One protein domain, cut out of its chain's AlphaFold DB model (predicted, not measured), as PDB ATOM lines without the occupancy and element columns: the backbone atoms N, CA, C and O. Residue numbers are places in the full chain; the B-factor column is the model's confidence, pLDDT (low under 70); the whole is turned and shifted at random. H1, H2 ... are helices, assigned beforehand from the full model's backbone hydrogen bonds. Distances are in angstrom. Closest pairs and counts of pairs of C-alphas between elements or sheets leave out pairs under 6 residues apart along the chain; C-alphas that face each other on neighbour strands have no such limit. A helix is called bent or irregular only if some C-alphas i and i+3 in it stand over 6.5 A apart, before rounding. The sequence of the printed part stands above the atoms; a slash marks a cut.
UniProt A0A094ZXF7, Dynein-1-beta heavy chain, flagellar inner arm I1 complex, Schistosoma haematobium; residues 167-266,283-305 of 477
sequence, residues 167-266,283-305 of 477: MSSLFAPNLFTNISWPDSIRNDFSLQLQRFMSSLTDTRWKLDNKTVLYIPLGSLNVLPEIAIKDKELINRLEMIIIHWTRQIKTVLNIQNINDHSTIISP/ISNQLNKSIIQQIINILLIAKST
ATOM      1  N   MET A 167     184.247 179.923 148.884       91.50
ATOM      2  CA  MET A 167     183.889 179.902 150.300       91.50
ATOM      3  C   MET A 167     182.433 179.490 150.526       91.50
ATOM      4  O   MET A 167     182.164 178.719 151.438       91.50
ATOM      5  N   SER A 168     181.495 179.965 149.701       88.50
ATOM      6  CA  SER A 168     180.068 179.640 149.836       88.50
ATOM      7  C   SER A 168     179.706 178.227 149.377       88.50
ATOM      8  O   SER A 168     178.794 177.632 149.945       88.50
ATOM      9  N   SER A 169     180.400 177.688 148.370       86.31
ATOM     10  CA  SER A 169     180.057 176.397 147.757       86.31
ATOM     11  C   SER A 169     180.820 175.213 148.343       86.31
ATOM     12  O   SER A 169     180.246 174.135 148.462       86.31
ATOM     13  N   LEU A 170     182.088 175.401 148.726       86.88
ATOM     14  CA  LEU A 170     182.963 174.311 149.159       86.88
ATOM     15  C   LEU A 170     183.300 174.407 150.645       86.88
ATOM     16  O   LEU A 170     182.983 173.501 151.415       86.88
ATOM     17  N   PHE A 171     183.936 175.499 151.077       88.06
ATOM     18  CA  PHE A 171     184.498 175.547 152.430       88.06
ATOM     19  C   PHE A 171     183.438 175.721 153.515       88.06
ATOM     20  O   PHE A 171     183.417 174.951 154.472       88.06
ATOM     21  N   ALA A 172     182.549 176.706 153.385       87.06
ATOM     22  CA  ALA A 172     181.580 176.999 154.433       87.06
ATOM     23  C   ALA A 172     180.612 175.831 154.697       87.06
ATOM     24  O   ALA A 172     180.469 175.478 155.868       87.06
ATOM     25  N   PRO A 173     180.006 175.173 153.684       85.06
ATOM     26  CA  PRO A 173     179.162 174.004 153.924       85.06
ATOM     27  C   PRO A 173     179.900 172.893 154.677       85.06
ATOM     28  O   PRO A 173     179.411 172.442 155.710       85.06
ATOM     29  N   ASN A 174     181.108 172.532 154.231       83.19
ATOM     30  CA  ASN A 174     181.907 171.472 154.852       83.19
ATOM     31  C   ASN A 174     182.263 171.786 156.311       83.19
ATOM     32  O   ASN A 174     182.188 170.911 157.177       83.19
ATOM     33  N   LEU A 175     182.610 173.043 156.600       82.50
ATOM     34  CA  LEU A 175     182.945 173.499 157.950       82.50
ATOM     35  C   LEU A 175     181.722 173.497 158.874       82.50
ATOM     36  O   LEU A 175     181.842 173.091 160.027       82.50
ATOM     37  N   PHE A 176     180.539 173.872 158.374       75.75
ATOM     38  CA  PHE A 176     179.301 173.817 159.159       75.75
ATOM     39  C   PHE A 176     178.797 172.387 159.396       75.75
ATOM     40  O   PHE A 176     178.148 172.142 160.410       75.75
ATOM     41  N   THR A 177     179.096 171.439 158.503       76.69
ATOM     42  CA  THR A 177     178.735 170.021 158.684       76.69
ATOM     43  C   THR A 177     179.711 169.236 159.557       76.69
ATOM     44  O   THR A 177     179.434 168.089 159.898       76.69
ATOM     45  N   ASN A 178     180.864 169.807 159.911       76.00
ATOM     46  CA  ASN A 178     181.898 169.077 160.630       76.00
ATOM     47  C   ASN A 178     181.536 168.890 162.117       76.00
ATOM     48  O   ASN A 178     181.454 169.851 162.882       76.00
ATOM     49  N   ILE A 179     181.367 167.631 162.534       75.69
ATOM     50  CA  ILE A 179     181.016 167.236 163.911       75.69
ATOM     51  C   ILE A 179     182.266 166.838 164.723       75.69
ATOM     52  O   ILE A 179     182.192 166.658 165.932       75.69
ATOM     53  N   SER A 180     183.440 166.720 164.090       84.75
ATOM     54  CA  SER A 180     184.664 166.240 164.758       84.75
ATOM     55  C   SER A 180     185.213 167.196 165.821       84.75
ATOM     56  O   SER A 180     185.990 166.781 166.680       84.75
ATOM     57  N   TRP A 181     184.840 168.475 165.765       83.75
ATOM     58  CA  TRP A 181     185.343 169.491 166.684       83.75
ATOM     59  C   TRP A 181     184.479 169.593 167.944       83.75
ATOM     60  O   TRP A 181     183.252 169.499 167.847       83.75
ATOM     61  N   PRO A 182     185.089 169.868 169.115       88.31
ATOM     62  CA  PRO A 182     184.352 170.238 170.316       88.31
ATOM     63  C   PRO A 182     183.401 171.408 170.052       88.31
ATOM     64  O   PRO A 182     183.757 172.340 169.324       88.31
ATOM     65  N   ASP A 183     182.229 171.388 170.693       81.81
ATOM     66  CA  ASP A 183     181.178 172.388 170.475       81.81
ATOM     67  C   ASP A 183     181.707 173.820 170.647       81.81
ATOM     68  O   ASP A 183     181.517 174.655 169.770       81.81
ATOM     69  N   SER A 184     182.493 174.087 171.696       84.25
ATOM     70  CA  SER A 184     183.082 175.411 171.947       84.25
ATOM     71  C   SER A 184     183.894 175.960 170.765       84.25
ATOM     72  O   SER A 184     183.725 177.119 170.388       84.25
ATOM     73  N   ILE A 185     184.740 175.126 170.152       86.12
ATOM     74  CA  ILE A 185     185.581 175.505 169.008       86.12
ATOM     75  C   ILE A 185     184.720 175.656 167.756       86.12
ATOM     76  O   ILE A 185     184.859 176.635 167.022       86.12
ATOM     77  N   ARG A 186     183.802 174.712 167.521       83.50
ATOM     78  CA  ARG A 186     182.891 174.751 166.372       83.50
ATOM     79  C   ARG A 186     182.052 176.026 166.379       83.50
ATOM     80  O   ARG A 186     181.875 176.642 165.329       83.50
ATOM     81  N   ASN A 187     181.567 176.438 167.546       81.88
ATOM     82  CA  ASN A 187     180.693 177.595 167.697       81.88
ATOM     83  C   ASN A 187     181.442 178.917 167.532       81.88
ATOM     84  O   ASN A 187     180.970 179.781 166.788       81.88
ATOM     85  N   ASP A 188     182.624 179.060 168.141       85.12
ATOM     86  CA  ASP A 188     183.459 180.253 167.951       85.12
ATOM     87  C   ASP A 188     183.908 180.392 166.490       85.12
ATOM     88  O   ASP A 188     183.710 181.432 165.857       85.12
ATOM     89  N   PHE A 189     184.399 179.306 165.889       86.44
ATOM     90  CA  PHE A 189     184.808 179.319 164.488       86.44
ATOM     91  C   PHE A 189     183.633 179.607 163.541       86.44
ATOM     92  O   PHE A 189     183.763 180.422 162.627       86.44
ATOM     93  N   SER A 190     182.463 179.004 163.778       83.38
ATOM     94  CA  SER A 190     181.244 179.265 162.998       83.38
ATOM     95  C   SER A 190     180.844 180.738 163.032       83.38
ATOM     96  O   SER A 190     180.436 181.290 162.008       83.38
ATOM     97  N   LEU A 191     180.978 181.389 164.189       84.31
ATOM     98  CA  LEU A 191     180.708 182.815 164.336       84.31
ATOM     99  C   LEU A 191     181.689 183.656 163.506       84.31
ATOM    100  O   LEU A 191     181.259 184.553 162.775       84.31
ATOM    101  N   GLN A 192     182.993 183.365 163.574       88.31
ATOM    102  CA  GLN A 192     183.994 184.091 162.781       88.31
ATOM    103  C   GLN A 192     183.801 183.872 161.280       88.31
ATOM    104  O   GLN A 192     183.850 184.832 160.509       88.31
ATOM    105  N   LEU A 193     183.499 182.640 160.867       88.75
ATOM    106  CA  LEU A 193     183.215 182.307 159.477       88.75
ATOM    107  C   LEU A 193     181.996 183.078 158.964       88.75
ATOM    108  O   LEU A 193     182.049 183.654 157.883       88.75
ATOM    109  N   GLN A 194     180.915 183.172 159.743       87.81
ATOM    110  CA  GLN A 194     179.752 183.978 159.364       87.81
ATOM    111  C   GLN A 194     180.088 185.466 159.236       87.81
ATOM    112  O   GLN A 194     179.656 186.100 158.278       87.81
ATOM    113  N   ARG A 195     180.880 186.031 160.155       89.69
ATOM    114  CA  ARG A 195     181.332 187.432 160.057       89.69
ATOM    115  C   ARG A 195     182.172 187.667 158.805       89.69
ATOM    116  O   ARG A 195     181.977 188.676 158.127       89.69
ATOM    117  N   PHE A 196     183.068 186.734 158.494       92.38
ATOM    118  CA  PHE A 196     183.872 186.769 157.281       92.38
ATOM    119  C   PHE A 196     182.995 186.701 156.029       92.38
ATOM    120  O   PHE A 196     183.116 187.558 155.159       92.38
ATOM    121  N   MET A 197     182.054 185.755 155.969       92.81
ATOM    122  CA  MET A 197     181.149 185.593 154.830       92.81
ATOM    123  C   MET A 197     180.233 186.803 154.623       92.81
ATOM    124  O   MET A 197     180.039 187.224 153.483       92.81
ATOM    125  N   SER A 198     179.733 187.408 155.704       92.12
ATOM    126  CA  SER A 198     179.011 188.683 155.659       92.12
ATOM    127  C   SER A 198     179.870 189.788 155.039       92.12
ATOM    128  O   SER A 198     179.483 190.394 154.045       92.12
ATOM    129  N   SER A 199     181.087 189.994 155.556       93.38
ATOM    130  CA  SER A 199     182.003 191.026 155.050       93.38
ATOM    131  C   SER A 199     182.418 190.795 153.594       93.38
ATOM    132  O   SER A 199     182.574 191.748 152.829       93.38
ATOM    133  N   LEU A 200     182.619 189.537 153.203       94.38
ATOM    134  CA  LEU A 200     182.993 189.160 151.844       94.38
ATOM    135  C   LEU A 200     181.835 189.390 150.866       94.38
ATOM    136  O   LEU A 200     182.052 189.933 149.783       94.38
ATOM    137  N   THR A 201     180.611 189.036 151.272       94.06
ATOM    138  CA  THR A 201     179.384 189.308 150.510       94.06
ATOM    139  C   THR A 201     179.224 190.810 150.292       94.06
ATOM    140  O   THR A 201     179.089 191.250 149.152       94.06
ATOM    141  N   ASP A 202     179.349 191.609 151.353       92.81
ATOM    142  CA  ASP A 202     179.247 193.068 151.274       92.81
ATOM    143  C   ASP A 202     180.283 193.654 150.324       92.81
ATOM    144  O   ASP A 202     179.950 194.448 149.447       92.81
ATOM    145  N   THR A 203     181.541 193.234 150.458       92.56
ATOM    146  CA  THR A 203     182.629 193.732 149.613       92.56
ATOM    147  C   THR A 203     182.380 193.383 148.149       92.56
ATOM    148  O   THR A 203     182.521 194.246 147.285       92.56
ATOM    149  N   ARG A 204     181.951 192.147 147.854       92.69
ATOM    150  CA  ARG A 204     181.662 191.708 146.485       92.69
ATOM    151  C   ARG A 204     180.561 192.537 145.841       92.69
ATOM    152  O   ARG A 204     180.723 192.957 144.699       92.69
ATOM    153  N   TRP A 205     179.444 192.728 146.537       91.06
ATOM    154  CA  TRP A 205     178.271 193.389 145.964       91.06
ATOM    155  C   TRP A 205     178.393 194.908 145.964       91.06
ATOM    156  O   TRP A 205     177.893 195.554 145.045       91.06
ATOM    157  N   LYS A 206     179.160 195.477 146.898       88.88
ATOM    158  CA  LYS A 206     179.507 196.898 146.884       88.88
ATOM    159  C   LYS A 206     180.315 197.288 145.643       88.88
ATOM    160  O   LYS A 206     180.129 198.394 145.154       88.88
ATOM    161  N   LEU A 207     181.154 196.394 145.105       88.12
ATOM    162  CA  LEU A 207     181.852 196.627 143.829       88.12
ATOM    163  C   LEU A 207     180.892 196.758 142.636       88.12
ATOM    164  O   LEU A 207     181.206 197.467 141.688       88.12
ATOM    165  N   ASP A 208     179.716 196.132 142.713       86.50
ATOM    166  CA  ASP A 208     178.667 196.217 141.690       86.50
ATOM    167  C   ASP A 208     177.614 197.291 142.024       86.50
ATOM    168  O   ASP A 208     176.552 197.315 141.403       86.50
ATOM    169  N   ASN A 209     177.868 198.150 143.024       84.38
ATOM    170  CA  ASN A 209     176.912 199.122 143.567       84.38
ATOM    171  C   ASN A 209     175.573 198.495 143.991       84.38
ATOM    172  O   ASN A 209     174.518 199.095 143.825       84.38
ATOM    173  N   LYS A 210     175.600 197.276 144.540       87.06
ATOM    174  CA  LYS A 210     174.411 196.564 145.022       87.06
ATOM    175  C   LYS A 210     174.533 196.232 146.498       87.06
ATOM    176  O   LYS A 210     175.612 195.940 147.007       87.06
ATOM    177  N   THR A 211     173.392 196.203 147.178       90.06
ATOM    178  CA  THR A 211     173.306 195.709 148.556       90.06
ATOM    179  C   THR A 211     172.664 194.331 148.564       90.06
ATOM    180  O   THR A 211     171.516 194.168 148.141       90.06
ATOM    181  N   VAL A 212     173.396 193.331 149.052       92.31
ATOM    182  CA  VAL A 212     172.902 191.957 149.189       92.31
ATOM    183  C   VAL A 212     173.068 191.498 150.627       92.31
ATOM    184  O   VAL A 212     174.174 191.455 151.154       92.31
ATOM    185  N   LEU A 213     171.950 191.119 151.242       92.62
ATOM    186  CA  LEU A 213     171.913 190.599 152.598       92.62
ATOM    187  C   LEU A 213     172.513 189.191 152.606       92.62
ATOM    188  O   LEU A 213     171.957 188.268 152.003       92.62
ATOM    189  N   TYR A 214     173.641 189.020 153.296       91.69
ATOM    190  CA  TYR A 214     174.239 187.700 153.494       91.69
ATOM    191  C   TYR A 214     173.271 186.773 154.230       91.69
ATOM    192  O   TYR A 214     172.729 187.136 155.273       91.69
ATOM    193  N   ILE A 215     173.099 185.560 153.712       87.75
ATOM    194  CA  ILE A 215     172.287 184.517 154.330       87.75
ATOM    195  C   ILE A 215     173.233 183.428 154.851       87.75
ATOM    196  O   ILE A 215     173.985 182.862 154.056       87.75
ATOM    197  N   PRO A 216     173.203 183.103 156.154       79.81
ATOM    198  CA  PRO A 216     173.992 182.003 156.699       79.81
ATOM    199  C   PRO A 216     173.645 180.660 156.052       79.81
ATOM    200  O   PRO A 216     172.484 180.259 155.969       79.81
ATOM    201  N   LEU A 217     174.684 179.931 155.660       68.69
ATOM    202  CA  LEU A 217     174.566 178.539 155.241       68.69
ATOM    203  C   LEU A 217     174.283 177.655 156.470       68.69
ATOM    204  O   LEU A 217     174.816 177.890 157.555       68.69
ATOM    205  N   GLY A 218     173.423 176.645 156.308       62.00
ATOM    206  CA  GLY A 218     173.186 175.607 157.322       62.00
ATOM    207  C   GLY A 218     172.192 175.932 158.449       62.00
ATOM    208  O   GLY A 218     171.981 175.084 159.308       62.00
ATOM    209  N   SER A 219     171.547 177.104 158.478       55.72
ATOM    210  CA  SER A 219     170.649 177.492 159.587       55.72
ATOM    211  C   SER A 219     169.143 177.303 159.334       55.72
ATOM    212  O   SER A 219     168.348 177.793 160.131       55.72
ATOM    213  N   LEU A 220     168.721 176.668 158.231       60.31
ATOM    214  CA  LEU A 220     167.355 176.854 157.695       60.31
ATOM    215  C   LEU A 220     166.564 175.592 157.315       60.31
ATOM    216  O   LEU A 220     165.433 175.713 156.859       60.31
ATOM    217  N   ASN A 221     167.080 174.391 157.578       60.47
ATOM    218  CA  ASN A 221     166.283 173.158 157.448       60.47
ATOM    219  C   ASN A 221     165.685 172.696 158.786       60.47
ATOM    220  O   ASN A 221     165.326 171.532 158.945       60.47
ATOM    221  N   VAL A 222     165.612 173.591 159.772       64.38
ATOM    222  CA  VAL A 222     165.170 173.275 161.132       64.38
ATOM    223  C   VAL A 222     163.866 174.013 161.408       64.38
ATOM    224  O   VAL A 222     163.768 175.219 161.184       64.38
ATOM    225  N   LEU A 223     162.854 173.287 161.892       70.69
ATOM    226  CA  LEU A 223     161.581 173.882 162.306       70.69
ATOM    227  C   LEU A 223     161.830 174.951 163.389       70.69
ATOM    228  O   LEU A 223     162.636 174.703 164.294       70.69
ATOM    229  N   PRO A 224     161.128 176.102 163.362       72.06
ATOM    230  CA  PRO A 224     161.352 177.185 164.321       72.06
ATOM    231  C   PRO A 224     161.302 176.736 165.788       72.06
ATOM    232  O   PRO A 224     162.109 177.171 166.602       72.06
ATOM    233  N   GLU A 225     160.417 175.793 166.104       71.62
ATOM    234  CA  GLU A 225     160.225 175.209 167.439       71.62
ATOM    235  C   GLU A 225     161.452 174.452 167.972       71.62
ATOM    236  O   GLU A 225     161.683 174.392 169.182       71.62
ATOM    237  N   ILE A 226     162.252 173.876 167.072       73.50
ATOM    238  CA  ILE A 226     163.496 173.175 167.402       73.50
ATOM    239  C   ILE A 226     164.637 174.194 167.503       73.50
ATOM    240  O   ILE A 226     165.440 174.125 168.432       73.50
ATOM    241  N   ALA A 227     164.658 175.184 166.605       76.12
ATOM    242  CA  ALA A 227     165.684 176.221 166.550       76.12
ATOM    243  C   ALA A 227     165.774 177.061 167.839       76.12
ATOM    244  O   ALA A 227     166.867 177.418 168.261       76.12
ATOM    245  N   ILE A 228     164.648 177.336 168.507       80.25
ATOM    246  CA  ILE A 228     164.615 178.155 169.738       80.25
ATOM    247  C   ILE A 228     165.318 177.475 170.921       80.25
ATOM    248  O   ILE A 228     165.777 178.146 171.845       80.25
ATOM    249  N   LYS A 229     165.412 176.140 170.915       81.25
ATOM    250  CA  LYS A 229     166.098 175.390 171.980       81.25
ATOM    251  C   LYS A 229     167.620 175.514 171.881       81.25
ATOM    252  O   LYS A 229     168.307 175.300 172.876       81.25
ATOM    253  N   ASP A 230     168.127 175.893 170.712       83.81
ATOM    254  CA  ASP A 230     169.542 176.116 170.450       83.81
ATOM    255  C   ASP A 230     169.892 177.601 170.657       83.81
ATOM    256  O   ASP A 230     169.731 178.450 169.777       83.81
ATOM    257  N   LYS A 231     170.393 177.921 171.856       84.94
ATOM    258  CA  LYS A 231     170.814 179.285 172.211       84.94
ATOM    259  C   LYS A 231     171.926 179.815 171.304       84.94
ATOM    260  O   LYS A 231     172.011 181.022 171.090       84.94
ATOM    261  N   GLU A 232     172.783 178.948 170.779       82.19
ATOM    262  CA  GLU A 232     173.920 179.351 169.954       82.19
ATOM    263  C   GLU A 232     173.467 179.681 168.534       82.19
ATOM    264  O   GLU A 232     173.910 180.676 167.959       82.19
ATOM    265  N   LEU A 233     172.516 178.918 167.988       83.50
ATOM    266  CA  LEU A 233     171.813 179.286 166.761       83.50
ATOM    267  C   LEU A 233     171.118 180.643 166.900       83.50
ATOM    268  O   LEU A 233     171.300 181.487 166.022       83.50
ATOM    269  N   ILE A 234     170.383 180.884 167.992       88.56
ATOM    270  CA  ILE A 234     169.736 182.184 168.228       88.56
ATOM    271  C   ILE A 234     170.773 183.310 168.250       88.56
ATOM    272  O   ILE A 234     170.634 184.258 167.479       88.56
ATOM    273  N   ASN A 235     171.856 183.177 169.022       87.81
ATOM    274  CA  ASN A 235     172.923 184.184 169.074       87.81
ATOM    275  C   ASN A 235     173.520 184.479 167.685       87.81
ATOM    276  O   ASN A 235     173.766 185.636 167.340       87.81
ATOM    277  N   ARG A 236     173.728 183.451 166.848       85.94
ATOM    278  CA  ARG A 236     174.210 183.633 165.467       85.94
ATOM    279  C   ARG A 236     173.205 184.394 164.601       85.94
ATOM    280  O   ARG A 236     173.591 185.320 163.888       85.94
ATOM    281  N   LEU A 237     171.922 184.036 164.671       89.25
ATOM    282  CA  LEU A 237     170.858 184.725 163.934       89.25
ATOM    283  C   LEU A 237     170.707 186.188 164.384       89.25
ATOM    284  O   LEU A 237     170.525 187.067 163.543       89.25
ATOM    285  N   GLU A 238     170.862 186.476 165.677       91.56
ATOM    286  CA  GLU A 238     170.873 187.847 166.197       91.56
ATOM    287  C   GLU A 238     172.026 188.673 165.617       91.56
ATOM    288  O   GLU A 238     171.812 189.804 165.178       91.56
ATOM    289  N   MET A 239     173.233 188.105 165.528       89.69
ATOM    290  CA  MET A 239     174.375 188.779 164.894       89.69
ATOM    291  C   MET A 239     174.106 189.125 163.427       89.69
ATOM    292  O   MET A 239     174.487 190.203 162.961       89.69
ATOM    293  N   ILE A 240     173.408 188.248 162.705       91.12
ATOM    294  CA  ILE A 240     173.018 188.485 161.313       91.12
ATOM    295  C   ILE A 240     171.981 189.606 161.220       91.12
ATOM    296  O   ILE A 240     172.155 190.518 160.415       91.12
ATOM    297  N   ILE A 241     170.960 189.617 162.085       93.75
ATOM    298  CA  ILE A 241     169.980 190.714 162.143       93.75
ATOM    299  C   ILE A 241     170.645 192.053 162.463       93.75
ATOM    300  O   ILE A 241     170.307 193.069 161.850       93.75
ATOM    301  N   ILE A 242     171.606 192.085 163.391       93.50
ATOM    302  CA  ILE A 242     172.371 193.301 163.705       93.50
ATOM    303  C   ILE A 242     173.152 193.769 162.478       93.50
ATOM    304  O   ILE A 242     173.194 194.966 162.180       93.50
ATOM    305  N   HIS A 243     173.760 192.840 161.745       93.12
ATOM    306  CA  HIS A 243     174.498 193.159 160.535       93.12
ATOM    307  C   HIS A 243     173.582 193.701 159.425       93.12
ATOM    308  O   HIS A 243     173.830 194.800 158.926       93.12
ATOM    309  N   TRP A 244     172.471 193.025 159.115       95.12
ATOM    310  CA  TRP A 244     171.480 193.512 158.148       95.12
ATOM    311  C   TRP A 244     170.894 194.866 158.551       95.12
ATOM    312  O   TRP A 244     170.751 195.753 157.718       95.12
ATOM    313  N   THR A 245     170.624 195.067 159.842       95.06
ATOM    314  CA  THR A 245     170.176 196.355 160.391       95.06
ATOM    315  C   THR A 245     171.152 197.478 160.039       95.06
ATOM    316  O   THR A 245     170.729 198.568 159.661       95.06
ATOM    317  N   ARG A 246     172.464 197.233 160.151       93.38
ATOM    318  CA  ARG A 246     173.491 198.221 159.791       93.38
ATOM    319  C   ARG A 246     173.502 198.489 158.288       93.38
ATOM    320  O   ARG A 246     173.515 199.656 157.911       93.38
ATOM    321  N   GLN A 247     173.437 197.447 157.459       92.25
ATOM    322  CA  GLN A 247     173.395 197.599 156.001       92.25
ATOM    323  C   GLN A 247     172.177 198.408 155.539       92.25
ATOM    324  O   GLN A 247     172.316 199.370 154.786       92.25
ATOM    325  N   ILE A 248     170.987 198.065 156.039       93.38
ATOM    326  CA  ILE A 248     169.741 198.750 155.683       93.38
ATOM    327  C   ILE A 248     169.801 200.223 156.099       93.38
ATOM    328  O   ILE A 248     169.439 201.093 155.309       93.38
ATOM    329  N   LYS A 249     170.330 200.530 157.293       92.31
ATOM    330  CA  LYS A 249     170.551 201.923 157.720       92.31
ATOM    331  C   LYS A 249     171.475 202.680 156.771       92.31
ATOM    332  O   LYS A 249     171.197 203.835 156.472       92.31
ATOM    333  N   THR A 250     172.552 202.059 156.286       88.88
ATOM    334  CA  THR A 250     173.441 202.693 155.301       88.88
ATOM    335  C   THR A 250     172.679 203.047 154.025       88.88
ATOM    336  O   THR A 250     172.770 204.185 153.577       88.88
ATOM    337  N   VAL A 251     171.868 202.130 153.492       87.88
ATOM    338  CA  VAL A 251     171.099 202.363 152.256       87.88
ATOM    339  C   VAL A 251     169.980 203.389 152.434       87.88
ATOM    340  O   VAL A 251     169.676 204.143 151.510       87.88
ATOM    341  N   LEU A 252     169.355 203.449 153.608       88.56
ATOM    342  CA  LEU A 252     168.387 204.498 153.931       88.56
ATOM    343  C   LEU A 252     169.074 205.865 154.075       88.56
ATOM    344  O   LEU A 252     168.579 206.851 153.542       88.56
ATOM    345  N   ASN A 253     170.260 205.923 154.690       84.56
ATOM    346  CA  ASN A 253     170.994 207.171 154.920       84.56
ATOM    347  C   ASN A 253     171.574 207.823 153.658       84.56
ATOM    348  O   ASN A 253     171.862 209.019 153.704       84.56
ATOM    349  N   ILE A 254     171.703 207.097 152.539       71.56
ATOM    350  CA  ILE A 254     172.056 207.691 151.233       71.56
ATOM    351  C   ILE A 254     171.075 208.827 150.862       71.56
ATOM    352  O   ILE A 254     171.440 209.744 150.137       71.56
ATOM    353  N   GLN A 255     169.865 208.850 151.441       59.72
ATOM    354  CA  GLN A 255     168.903 209.952 151.299       59.72
ATOM    355  C   GLN A 255     169.377 211.309 151.840       59.72
ATOM    356  O   GLN A 255     168.879 212.329 151.380       59.72
ATOM    357  N   ASN A 256     170.283 211.342 152.823       51.88
ATOM    358  CA  ASN A 256     170.492 212.530 153.662       51.88
ATOM    359  C   ASN A 256     171.817 213.268 153.421       51.88
ATOM    360  O   ASN A 256     172.019 214.335 153.996       51.88
ATOM    361  N   ILE A 257     172.750 212.715 152.641       44.31
ATOM    362  CA  ILE A 257     174.148 213.163 152.675       44.31
ATOM    363  C   ILE A 257     174.602 213.634 151.288       44.31
ATOM    364  O   ILE A 257     174.974 212.839 150.439       44.31
ATOM    365  N   ASN A 258     174.623 214.957 151.108       44.06
ATOM    366  CA  ASN A 258     175.571 215.729 150.286       44.06
ATOM    367  C   ASN A 258     175.676 215.505 148.756       44.06
ATOM    368  O   ASN A 258     176.340 216.311 148.097       44.06
ATOM    369  N   ASP A 259     174.978 214.540 148.156       49.00
ATOM    370  CA  ASP A 259     175.022 214.316 146.697       49.00
ATOM    371  C   ASP A 259     174.149 215.280 145.875       49.00
ATOM    372  O   ASP A 259     174.255 215.335 144.654       49.00
ATOM    373  N   HIS A 260     173.352 216.155 146.497       52.75
ATOM    374  CA  HIS A 260     172.669 217.219 145.742       52.75
ATOM    375  C   HIS A 260     173.633 218.201 145.056       52.75
ATOM    376  O   HIS A 260     173.211 218.930 144.164       52.75
ATOM    377  N   SER A 261     174.914 218.217 145.443       56.16
ATOM    378  CA  SER A 261     175.944 219.015 144.769       56.16
ATOM    379  C   SER A 261     176.327 218.473 143.384       56.16
ATOM    380  O   SER A 261     176.741 219.255 142.530       56.16
ATOM    381  N   THR A 262     176.160 217.167 143.136       60.84
ATOM    382  CA  THR A 262     176.463 216.520 141.845       60.84
ATOM    383  C   THR A 262     175.242 216.440 140.928       60.84
ATOM    384  O   THR A 262     175.393 216.365 139.711       60.84
ATOM    385  N   ILE A 263     174.029 216.518 141.489       70.25
ATOM    386  CA  ILE A 263     172.766 216.518 140.741       70.25
ATOM    387  C   ILE A 263     172.474 217.933 140.226       70.25
ATOM    388  O   ILE A 263     171.741 218.710 140.846       70.25
ATOM    389  N   ILE A 264     173.056 218.267 139.077       81.56
ATOM    390  CA  ILE A 264     173.006 219.621 138.510       81.56
ATOM    391  C   ILE A 264     171.824 219.774 137.541       81.56
ATOM    392  O   ILE A 264     171.244 220.859 137.469       81.56
ATOM    393  N   SER A 265     171.433 218.702 136.837       91.25
ATOM    394  CA  SER A 265     170.383 218.720 135.812       91.25
ATOM    395  C   SER A 265     169.125 217.915 136.197       91.25
ATOM    396  O   SER A 265     169.161 217.066 137.092       91.25
ATOM    397  N   PRO A 266     167.977 218.135 135.522       93.75
ATOM    398  CA  PRO A 266     166.767 217.344 135.755       93.75
ATOM    399  C   PRO A 266     166.928 215.864 135.377       93.75
ATOM    400  O   PRO A 266     166.265 215.013 135.963       93.75
ATOM    401  N   ILE A 283     166.527 195.345 147.796       94.56
ATOM    402  CA  ILE A 283     166.496 194.974 149.222       94.56
ATOM    403  C   ILE A 283     165.102 194.498 149.639       94.56
ATOM    404  O   ILE A 283     164.986 193.469 150.300       94.56
ATOM    405  N   SER A 284     164.039 195.188 149.223       95.94
ATOM    406  CA  SER A 284     162.649 194.809 149.510       95.94
ATOM    407  C   SER A 284     162.349 193.377 149.045       95.94
ATOM    408  O   SER A 284     161.835 192.555 149.807       95.94
ATOM    409  N   ASN A 285     162.782 193.021 147.833       95.38
ATOM    410  CA  ASN A 285     162.651 191.667 147.296       95.38
ATOM    411  C   ASN A 285     163.449 190.638 148.104       95.38
ATOM    412  O   ASN A 285     162.972 189.525 148.324       95.38
ATOM    413  N   GLN A 286     164.650 190.993 148.570       94.94
ATOM    414  CA  GLN A 286     165.436 190.118 149.439       94.94
ATOM    415  C   GLN A 286     164.738 189.873 150.773       94.94
ATOM    416  O   GLN A 286     164.643 188.720 151.185       94.94
ATOM    417  N   LEU A 287     164.202 190.919 151.405       94.62
ATOM    418  CA  LEU A 287     163.467 190.813 152.665       94.62
ATOM    419  C   LEU A 287     162.262 189.872 152.547       94.62
ATOM    420  O   LEU A 287     161.954 189.164 153.499       94.62
ATOM    421  N   ASN A 288     161.626 189.799 151.376       93.06
ATOM    422  CA  ASN A 288     160.498 188.901 151.118       93.06
ATOM    423  C   ASN A 288     160.906 187.441 150.826       93.06
ATOM    424  O   ASN A 288     160.032 186.586 150.671       93.06
ATOM    425  N   LYS A 289     162.204 187.110 150.757       92.62
ATOM    426  CA  LYS A 289     162.656 185.722 150.566       92.62
ATOM    427  C   LYS A 289     162.216 184.853 151.746       92.62
ATOM    428  O   LYS A 289     162.426 185.219 152.900       92.62
ATOM    429  N   SER A 290     161.699 183.658 151.445       90.25
ATOM    430  CA  SER A 290     161.203 182.692 152.445       90.25
ATOM    431  C   SER A 290     162.206 182.441 153.577       90.25
ATOM    432  O   SER A 290     161.846 182.483 154.747       90.25
ATOM    433  N   ILE A 291     163.485 182.296 153.234       88.50
ATOM    434  CA  ILE A 291     164.579 182.107 154.190       88.50
ATOM    435  C   ILE A 291     164.711 183.274 155.188       88.50
ATOM    436  O   ILE A 291     164.874 183.054 156.386       88.50
ATOM    437  N   ILE A 292     164.619 184.522 154.722       91.94
ATOM    438  CA  ILE A 292     164.698 185.693 155.607       91.94
ATOM    439  C   ILE A 292     163.468 185.741 156.516       91.94
ATOM    440  O   ILE A 292     163.598 185.969 157.717       91.94
ATOM    441  N   GLN A 293     162.287 185.438 155.974       92.00
ATOM    442  CA  GLN A 293     161.048 185.349 156.751       92.00
ATOM    443  C   GLN A 293     161.109 184.256 157.828       92.00
ATOM    444  O   GLN A 293     160.639 184.466 158.945       92.00
ATOM    445  N   GLN A 294     161.747 183.118 157.541       89.62
ATOM    446  CA  GLN A 294     161.989 182.069 158.532       89.62
ATOM    447  C   GLN A 294     162.895 182.557 159.671       89.62
ATOM    448  O   GLN A 294     162.552 182.354 160.833       89.62
ATOM    449  N   ILE A 295     164.000 183.251 159.365       91.19
ATOM    450  CA  ILE A 295     164.898 183.826 160.387       91.19
ATOM    451  C   ILE A 295     164.154 184.839 161.263       91.19
ATOM    452  O   ILE A 295     164.270 184.801 162.488       91.19
ATOM    453  N   ILE A 296     163.361 185.717 160.641       92.75
ATOM    454  CA  ILE A 296     162.521 186.686 161.353       92.75
ATOM    455  C   ILE A 296     161.567 185.958 162.305       92.75
ATOM    456  O   ILE A 296     161.487 186.321 163.476       92.75
ATOM    457  N   ASN A 297     160.885 184.910 161.834       91.56
ATOM    458  CA  ASN A 297     159.937 184.152 162.647       91.56
ATOM    459  C   ASN A 297     160.621 183.462 163.840       91.56
ATOM    460  O   ASN A 297     160.156 183.580 164.971       91.56
ATOM    461  N   ILE A 298     161.772 182.816 163.620       90.88
ATOM    462  CA  ILE A 298     162.563 182.194 164.695       90.88
ATOM    463  C   ILE A 298     162.896 183.221 165.786       90.88
ATOM    464  O   ILE A 298     162.665 182.966 166.968       90.88
ATOM    465  N   LEU A 299     163.393 184.399 165.400       92.44
ATOM    466  CA  LEU A 299     163.799 185.441 166.348       92.44
ATOM    467  C   LEU A 299     162.622 186.147 167.032       92.44
ATOM    468  O   LEU A 299     162.766 186.601 168.169       92.44
ATOM    469  N   LEU A 300     161.458 186.211 166.379       93.12
ATOM    470  CA  LEU A 300     160.215 186.679 166.994       93.12
ATOM    471  C   LEU A 300     159.754 185.731 168.100       93.12
ATOM    472  O   LEU A 300     159.472 186.183 169.211       93.12
ATOM    473  N   ILE A 301     159.728 184.421 167.833       91.38
ATOM    474  CA  ILE A 301     159.328 183.428 168.837       91.38
ATOM    475  C   ILE A 301     160.356 183.378 169.979       91.38
ATOM    476  O   ILE A 301     159.976 183.299 171.148       91.38
ATOM    477  N   ALA A 302     161.648 183.511 169.662       90.81
ATOM    478  CA  ALA A 302     162.723 183.608 170.650       90.81
ATOM    479  C   ALA A 302     162.721 184.927 171.453       90.81
ATOM    480  O   ALA A 302     163.498 185.059 172.397       90.81
ATOM    481  N   LYS A 303     161.849 185.893 171.117       92.31
ATOM    482  CA  LYS A 303     161.737 187.215 171.764       92.31
ATOM    483  C   LYS A 303     163.053 188.003 171.775       92.31
ATOM    484  O   LYS A 303     163.378 188.665 172.761       92.31
ATOM    485  N   SER A 304     163.798 187.949 170.670       92.81
ATOM    486  CA  SER A 304     165.036 188.718 170.510       92.81
ATOM    487  C   SER A 304     164.781 190.221 170.660       92.81
ATOM    488  O   SER A 304     163.809 190.758 170.131       92.81
ATOM    489  N   THR A 305     165.679 190.942 171.330       92.62
ATOM    490  CA  THR A 305     165.574 192.405 171.473       92.62
ATOM    491  C   THR A 305     165.945 193.151 170.185       92.62
ATOM    492  O   THR A 305     165.501 194.282 169.976       92.62
TER     493      THR A 305
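What this domain is: This is residues 167 to 266 and 283 to 305 of the 477 residues of the protein "Dynein-1-beta heavy chain, flagellar inner arm I1 complex" of Schistosoma haematobium (UniProt A0A094ZXF7). Two long helices, H2 and H4, run side by side the same way; H1 folds back on H2 as a hairpin, H6 crosses H4, and residues 252 to 266 stick out. The 123 printed residues include six named helices, H1 to H6 in order, and no named strand: all helix. The whole is loose, radius of gyration of the C-alphas 17.1 A, spanning 61 by 31 by 22 A.

Where its parts are: H1, residues 167 to 177, begins at C-alpha (183.889, 179.902, 150.300). H2 is 183 to 206, 34.1 A; H3 224 to 227; H4 231 to 253, 32.8 A; H5 283 to 287; H6 290 to 301, ending at C-alpha (159.328, 183.428, 168.837). H1 is only just irregular: C-alphas 169 and 172 are 6.9 A apart.

How they stand to each other: H1 touches residues 190 to 197 of H2, closest C-alphas Phe 176 and Ser 190, 6.9 A, a shallow tilt of 17 degrees, opposite ways. H2 and H4 are close but not clearly touching, closest C-alphas Leu 191 and Arg 236, 6.6 A. H6 touches H4, closest C-alphas Leu 237 and Ile 295, 7.0 A, a steep tilt of 64 degrees. H6 touches H3; H5 touches no helix. H2, H4, H5 and H6 have every O i to N i+4 pair within hydrogen-bond range, H1 3 of 7 and 4 of 8 O i to N i+3; H3 is too short.

The domain as a whole: Residues 267 to 282 are not printed, a gap of 26.1 A between C-alphas 266 and 283. The link H2 to H3 is long. Residues 217 to 222 and 255 to 262 have pLDDT under 70.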